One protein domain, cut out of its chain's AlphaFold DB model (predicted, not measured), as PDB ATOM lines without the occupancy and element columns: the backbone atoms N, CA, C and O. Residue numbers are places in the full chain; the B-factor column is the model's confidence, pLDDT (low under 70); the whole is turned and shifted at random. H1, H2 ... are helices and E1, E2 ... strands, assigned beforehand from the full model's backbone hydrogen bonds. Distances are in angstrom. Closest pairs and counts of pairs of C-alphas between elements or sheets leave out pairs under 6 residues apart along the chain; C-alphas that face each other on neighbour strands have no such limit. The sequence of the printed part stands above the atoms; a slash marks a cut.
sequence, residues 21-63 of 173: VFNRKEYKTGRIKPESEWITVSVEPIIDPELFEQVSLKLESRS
ATOM      1  N   VAL A  21      32.908 -42.343  40.040       74.62
ATOM      2  CA  VAL A  21      32.590 -43.329  41.084       74.62
ATOM      3  C   VAL A  21      33.313 -44.652  40.818       74.62
ATOM      4  O   VAL A  21      33.104 -45.292  39.785       74.62
ATOM      5  N   PHE A  22      34.119 -45.095  41.779       75.81
ATOM      6  CA  PHE A  22      34.861 -46.356  41.764       75.81
ATOM      7  C   PHE A  22      34.241 -47.397  42.713       75.81
ATOM      8  O   PHE A  22      33.369 -47.090  43.523       75.81
ATOM      9  N   ASN A  23      34.698 -48.654  42.614       83.00
ATOM     10  CA  ASN A  23      34.289 -49.770  43.486       83.00
ATOM     11  C   ASN A  23      32.778 -50.107  43.449       83.00
ATOM     12  O   ASN A  23      32.185 -50.522  44.438       83.00
ATOM     13  N   ARG A  24      32.133 -49.961  42.284       80.81
ATOM     14  CA  ARG A  24      30.676 -50.155  42.150       80.81
ATOM     15  C   ARG A  24      30.218 -51.616  42.096       80.81
ATOM     16  O   ARG A  24      29.084 -51.924  42.455       80.81
ATOM     17  N   LYS A  25      31.071 -52.511  41.595       83.00
ATOM     18  CA  LYS A  25      30.764 -53.936  41.414       83.00
ATOM     19  C   LYS A  25      31.839 -54.802  42.041       83.00
ATOM     20  O   LYS A  25      33.029 -54.527  41.902       83.00
ATOM     21  N   GLU A  26      31.413 -55.872  42.690       81.50
ATOM     22  CA  GLU A  26      32.315 -56.915  43.154       81.50
ATOM     23  C   GLU A  26      32.829 -57.737  41.962       81.50
ATOM     24  O   GLU A  26      32.047 -58.259  41.170       81.50
ATOM     25  N   TYR A  27      34.152 -57.860  41.835       77.25
ATOM     26  CA  TYR A  27      34.794 -58.491  40.677       77.25
ATOM     27  C   TYR A  27      34.387 -59.960  40.478       77.25
ATOM     28  O   TYR A  27      34.188 -60.394  39.349       77.25
ATOM     29  N   LYS A  28      34.240 -60.722  41.572       77.00
ATOM     30  CA  LYS A  28      33.983 -62.172  41.519       77.00
ATOM     31  C   LYS A  28      32.519 -62.532  41.269       77.00
ATOM     32  O   LYS A  28      32.249 -63.541  40.632       77.00
ATOM     33  N   THR A  29      31.580 -61.743  41.787       79.25
ATOM     34  CA  THR A  29      30.143 -62.073  41.760       79.25
ATOM     35  C   THR A  29      29.346 -61.175  40.816       79.25
ATOM     36  O   THR A  29      28.186 -61.458  40.528       79.25
ATOM     37  N   GLY A  30      29.932 -60.064  40.357       75.69
ATOM     38  CA  GLY A  30      29.249 -59.052  39.553       75.69
ATOM     39  C   GLY A  30      28.159 -58.280  40.305       75.69
ATOM     40  O   GLY A  30      27.499 -57.433  39.696       75.69
ATOM     41  N   ARG A  31      27.964 -58.544  41.608       81.50
ATOM     42  CA  ARG A  31      26.961 -57.870  42.440       81.50
ATOM     43  C   ARG A  31      27.304 -56.392  42.598       81.50
ATOM     44  O   ARG A  31      28.471 -56.019  42.736       81.50
ATOM     45  N   ILE A  32      26.271 -55.555  42.561       81.44
ATOM     46  CA  ILE A  32      26.393 -54.120  42.824       81.44
ATOM     47  C   ILE A  32      26.583 -53.949  44.331       81.44
ATOM     48  O   ILE A  32      25.766 -54.437  45.112       81.44
ATOM     49  N   LYS A  33      27.680 -53.299  44.725       81.81
ATOM     50  CA  LYS A  33      27.988 -52.999  46.128       81.81
ATOM     51  C   LYS A  33      27.073 -51.888  46.654       81.81
ATOM     52  O   LYS A  33      26.641 -51.064  45.841       81.81
ATOM     53  N   PRO A  34      26.782 -51.837  47.966       83.50
ATOM     54  CA  PRO A  34      26.010 -50.742  48.548       83.50
ATOM     55  C   PRO A  34      26.695 -49.391  48.302       83.50
ATOM     56  O   PRO A  34      27.922 -49.316  48.217       83.50
ATOM     57  N   GLU A  35      25.903 -48.319  48.193       77.19
ATOM     58  CA  GLU A  35      26.410 -46.977  47.854       77.19
ATOM     59  C   GLU A  35      27.413 -46.437  48.884       77.19
ATOM     60  O   GLU A  35      28.291 -45.656  48.537       77.19
ATOM     61  N   SER A  36      27.351 -46.914  50.132       78.81
ATOM     62  CA  SER A  36      28.297 -46.579  51.205       78.81
ATOM     63  C   SER A  36      29.733 -47.049  50.948       78.81
ATOM     64  O   SER A  36      30.662 -46.528  51.554       78.81
ATOM     65  N   GLU A  37      29.930 -48.038  50.075       78.56
ATOM     66  CA  GLU A  37      31.257 -48.536  49.683       78.56
ATOM     67  C   GLU A  37      31.768 -47.902  48.381       78.56
ATOM     68  O   GLU A  37      32.861 -48.234  47.903       78.56
ATOM     69  N   TRP A  38      30.974 -47.024  47.765       85.12
ATOM     70  CA  TRP A  38      31.353 -46.365  46.525       85.12
ATOM     71  C   TRP A  38      32.307 -45.215  46.821       85.12
ATOM     72  O   TRP A  38      32.009 -44.303  47.590       85.12
ATOM     73  N   ILE A  39      33.461 -45.241  46.165       79.88
ATOM     74  CA  ILE A  39      34.471 -44.196  46.314       79.88
ATOM     75  C   ILE A  39      34.200 -43.157  45.233       79.88
ATOM     76  O   ILE A  39      34.345 -43.458  44.048       79.88
ATOM     77  N   THR A  40      33.796 -41.953  45.631       78.12
ATOM     78  CA  THR A  40      33.538 -40.846  44.701       78.12
ATOM     79  C   THR A  40      34.729 -39.897  44.701       78.12
ATOM     80  O   THR A  40      35.118 -39.397  45.753       78.12
ATOM     81  N   VAL A  41      35.309 -39.655  43.527       78.69
ATOM     82  CA  VAL A  41      36.417 -38.713  43.334       78.69
ATOM     83  C   VAL A  41      35.900 -37.512  42.553       78.69
ATOM     84  O   VAL A  41      35.437 -37.661  41.421       78.69
ATOM     85  N   SER A  42      35.981 -36.327  43.156       73.62
ATOM     86  CA  SER A  42      35.660 -35.071  42.474       73.62
ATOM     87  C   SER A  42      36.811 -34.676  41.554       73.62
ATOM     88  O   SER A  42      37.968 -34.697  41.970       73.62
ATOM     89  N   VAL A  43      36.494 -34.323  40.311       74.62
ATOM     90  CA  VAL A  43      37.457 -33.884  39.295       74.62
ATOM     91  C   VAL A  43      36.936 -32.583  38.700       74.62
ATOM     92  O   VAL A  43      35.728 -32.439  38.517       74.62
ATOM     93  N   GLU A  44      37.835 -31.643  38.425       74.38
ATOM     94  CA  GLU A  44      37.477 -30.388  37.769       74.38
ATOM     95  C   GLU A  44      37.042 -30.647  36.312       74.38
ATOM     96  O   GLU A  44      37.721 -31.389  35.589       74.38
ATOM     97  N   PRO A  45      35.904 -30.089  35.867       72.25
ATOM     98  CA  PRO A  45      35.421 -30.286  34.508       72.25
ATOM     99  C   PRO A  45      36.305 -29.535  33.501       72.25
ATOM    100  O   PRO A  45      36.481 -28.328  33.590       72.25
ATOM    101  N   ILE A  46      36.825 -30.243  32.497       77.81
ATOM    102  CA  ILE A  46      37.612 -29.659  31.383       77.81
ATOM    103  C   ILE A  46      36.704 -29.037  30.300       77.81
ATOM    104  O   ILE A  46      37.162 -28.245  29.484       77.81
ATOM    105  N   ILE A  47      35.424 -29.417  30.243       78.00
ATOM    106  CA  ILE A  47      34.449 -28.936  29.258       78.00
ATOM    107  C   ILE A  47      33.191 -28.470  29.972       78.00
ATOM    108  O   ILE A  47      32.824 -29.019  31.014       78.00
ATOM    109  N   ASP A  48      32.528 -27.484  29.375       80.56
ATOM    110  CA  ASP A  48      31.299 -26.922  29.913       80.56
ATOM    111  C   ASP A  48      30.178 -27.987  30.012       80.56
ATOM    112  O   ASP A  48      30.013 -28.798  29.087       80.56
ATOM    113  N   PRO A  49      29.404 -28.021  31.117       77.50
ATOM    114  CA  PRO A  49      28.312 -28.975  31.291       77.50
ATOM    115  C   PRO A  49      27.249 -28.926  30.186       77.50
ATOM    116  O   PRO A  49      26.745 -29.980  29.791       77.50
ATOM    117  N   GLU A  50      26.931 -27.743  29.655       79.88
ATOM    118  CA  GLU A  50      25.964 -27.577  28.567       79.88
ATOM    119  C   GLU A  50      26.488 -28.234  27.284       79.88
ATOM    120  O   GLU A  50      25.784 -29.008  26.630       79.88
ATOM    121  N   LEU A  51      27.767 -28.008  26.963       81.62
ATOM    122  CA  LEU A  51      28.422 -28.646  25.822       81.62
ATOM    123  C   LEU A  51      28.419 -30.177  25.959       81.62
ATOM    124  O   LEU A  51      28.154 -30.897  24.990       81.62
ATOM    125  N   PHE A  52      28.676 -30.695  27.163       81.19
ATOM    126  CA  PHE A  52      28.627 -32.132  27.434       81.19
ATOM    127  C   PHE A  52      27.222 -32.716  27.231       81.19
ATOM    128  O   PHE A  52      27.082 -33.796  26.643       81.19
ATOM    129  N   GLU A  53      26.180 -32.019  27.684       82.06
ATOM    130  CA  GLU A  53      24.792 -32.444  27.500       82.06
ATOM    131  C   GLU A  53      24.417 -32.485  26.012       82.06
ATOM    132  O   GLU A  53      23.929 -33.509  25.521       82.06
ATOM    133  N   GLN A  54      24.743 -31.431  25.258       83.44
ATOM    134  CA  GLN A  54      24.493 -31.366  23.815       83.44
ATOM    135  C   GLN A  54      25.173 -32.519  23.056       83.44
ATOM    136  O   GLN A  54      24.561 -33.164  22.193       83.44
ATOM    137  N   VAL A  55      26.432 -32.827  23.386       86.38
ATOM    138  CA  VAL A  55      27.168 -33.949  22.781       86.38
ATOM    139  C   VAL A  55      26.557 -35.292  23.180       86.38
ATOM    140  O   VAL A  55      26.396 -36.166  22.323       86.38
ATOM    141  N   SER A  56      26.171 -35.455  24.445       83.12
ATOM    142  CA  SER A  56      25.550 -36.682  24.953       83.12
ATOM    143  C   SER A  56      24.241 -36.990  24.227       83.12
ATOM    144  O   SER A  56      24.068 -38.104  23.732       83.12
ATOM    145  N   LEU A  57      23.370 -35.989  24.053       85.94
ATOM    146  CA  LEU A  57      22.128 -36.117  23.285       85.94
ATOM    147  C   LEU A  57      22.399 -36.517  21.827       85.94
ATOM    148  O   LEU A  57      21.747 -37.408  21.272       85.94
ATOM    149  N   LYS A  58      23.405 -35.900  21.199       84.06
ATOM    150  CA  LYS A  58      23.792 -36.202  19.815       84.06
ATOM    151  C   LYS A  58      24.328 -37.625  19.669       84.06
ATOM    152  O   LYS A  58      23.984 -38.301  18.699       84.06
ATOM    153  N   LEU A  59      25.129 -38.106  20.617       84.38
ATOM    154  CA  LEU A  59      25.611 -39.489  20.636       84.38
ATOM    155  C   LEU A  59      24.465 -40.475  20.868       84.38
ATOM    156  O   LEU A  59      24.370 -41.475  20.161       84.38
ATOM    157  N   GLU A  60      23.559 -40.171  21.797       84.25
ATOM    158  CA  GLU A  60      22.410 -41.023  22.089       84.25
ATOM    159  C   GLU A  60      21.464 -41.138  20.889       84.25
ATOM    160  O   GLU A  60      20.946 -42.218  20.614       84.25
ATOM    161  N   SER A  61      21.263 -40.058  20.126       81.19
ATOM    162  CA  SER A  61      20.481 -40.103  18.881       81.19
ATOM    163  C   SER A  61      21.098 -41.012  17.811       81.19
ATOM    164  O   SER A  61      20.383 -41.520  16.952       81.19
ATOM    165  N   ARG A  62      22.417 -41.238  17.872       76.38
ATOM    166  CA  ARG A  62      23.200 -42.047  16.926       76.38
ATOM    167  C   ARG A  62      23.549 -43.426  17.478       76.38
ATOM    168  O   ARG A  62      24.368 -44.121  16.876       76.38
ATOM    169  N   SER A  63      22.981 -43.812  18.622       80.44
ATOM    170  CA  SER A  63      23.341 -45.070  19.264       80.44
ATOM    171  C   SER A  63      23.026 -46.261  18.346       80.44
ATOM    172  O   SER A  63      21.988 -46.252  17.676       80.44
TER     173      SER A  63
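AT A GLANCE: This is residues 21 to 63 of the 173 residues of a protein of Pelobacter propionicus (strain DSM 2379 / NBRC 103807 / OttBd1) (UniProt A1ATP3). With little regular structure, the printed part makes a flat, open U: the folded-back loop of residues 21 to 38 forms one arm, the short strand E1 lies near the base, and the single helix H1 is the other arm, standing free. The 43 printed residues hold one named strand, then one named helix; the class is mostly helix, with only 16 residues in named elements. It is extended, with a radius of gyration of the C-alphas of 15.1 A and spans of 35 by 27 by 13 A.

HOW THE PARTS SIT: Residues 21 to 22 pair antiparallel with residues 39 to 40 of E1, residues 39 to 41, which pairs with no named strand. H1, residues 49 to 61, is apart from E1. In H1 every O i to N i+4 pair is within hydrogen-bond range.

IN THESE COORDINATES: The printed part begins at C-alpha 21, (32.590, -43.329, 41.084). E1 starts at C-alpha 39, (34.471, -44.196, 46.314). H1, 18.4 A long from first to last C-alpha, ends at C-alpha 61, (20.481, -40.103, 18.881).

THE WHOLE: The two C-alphas farthest apart, those of Lys 28 and Glu 50, are 37.8 A apart. The printed part has no cut, and the link from E1 to H1 is short, with 7 residues. Residues 26 to 31 and 43 to 63 stand free. Mean pLDDT of the printed part is 79.9; no printed residue is under 70.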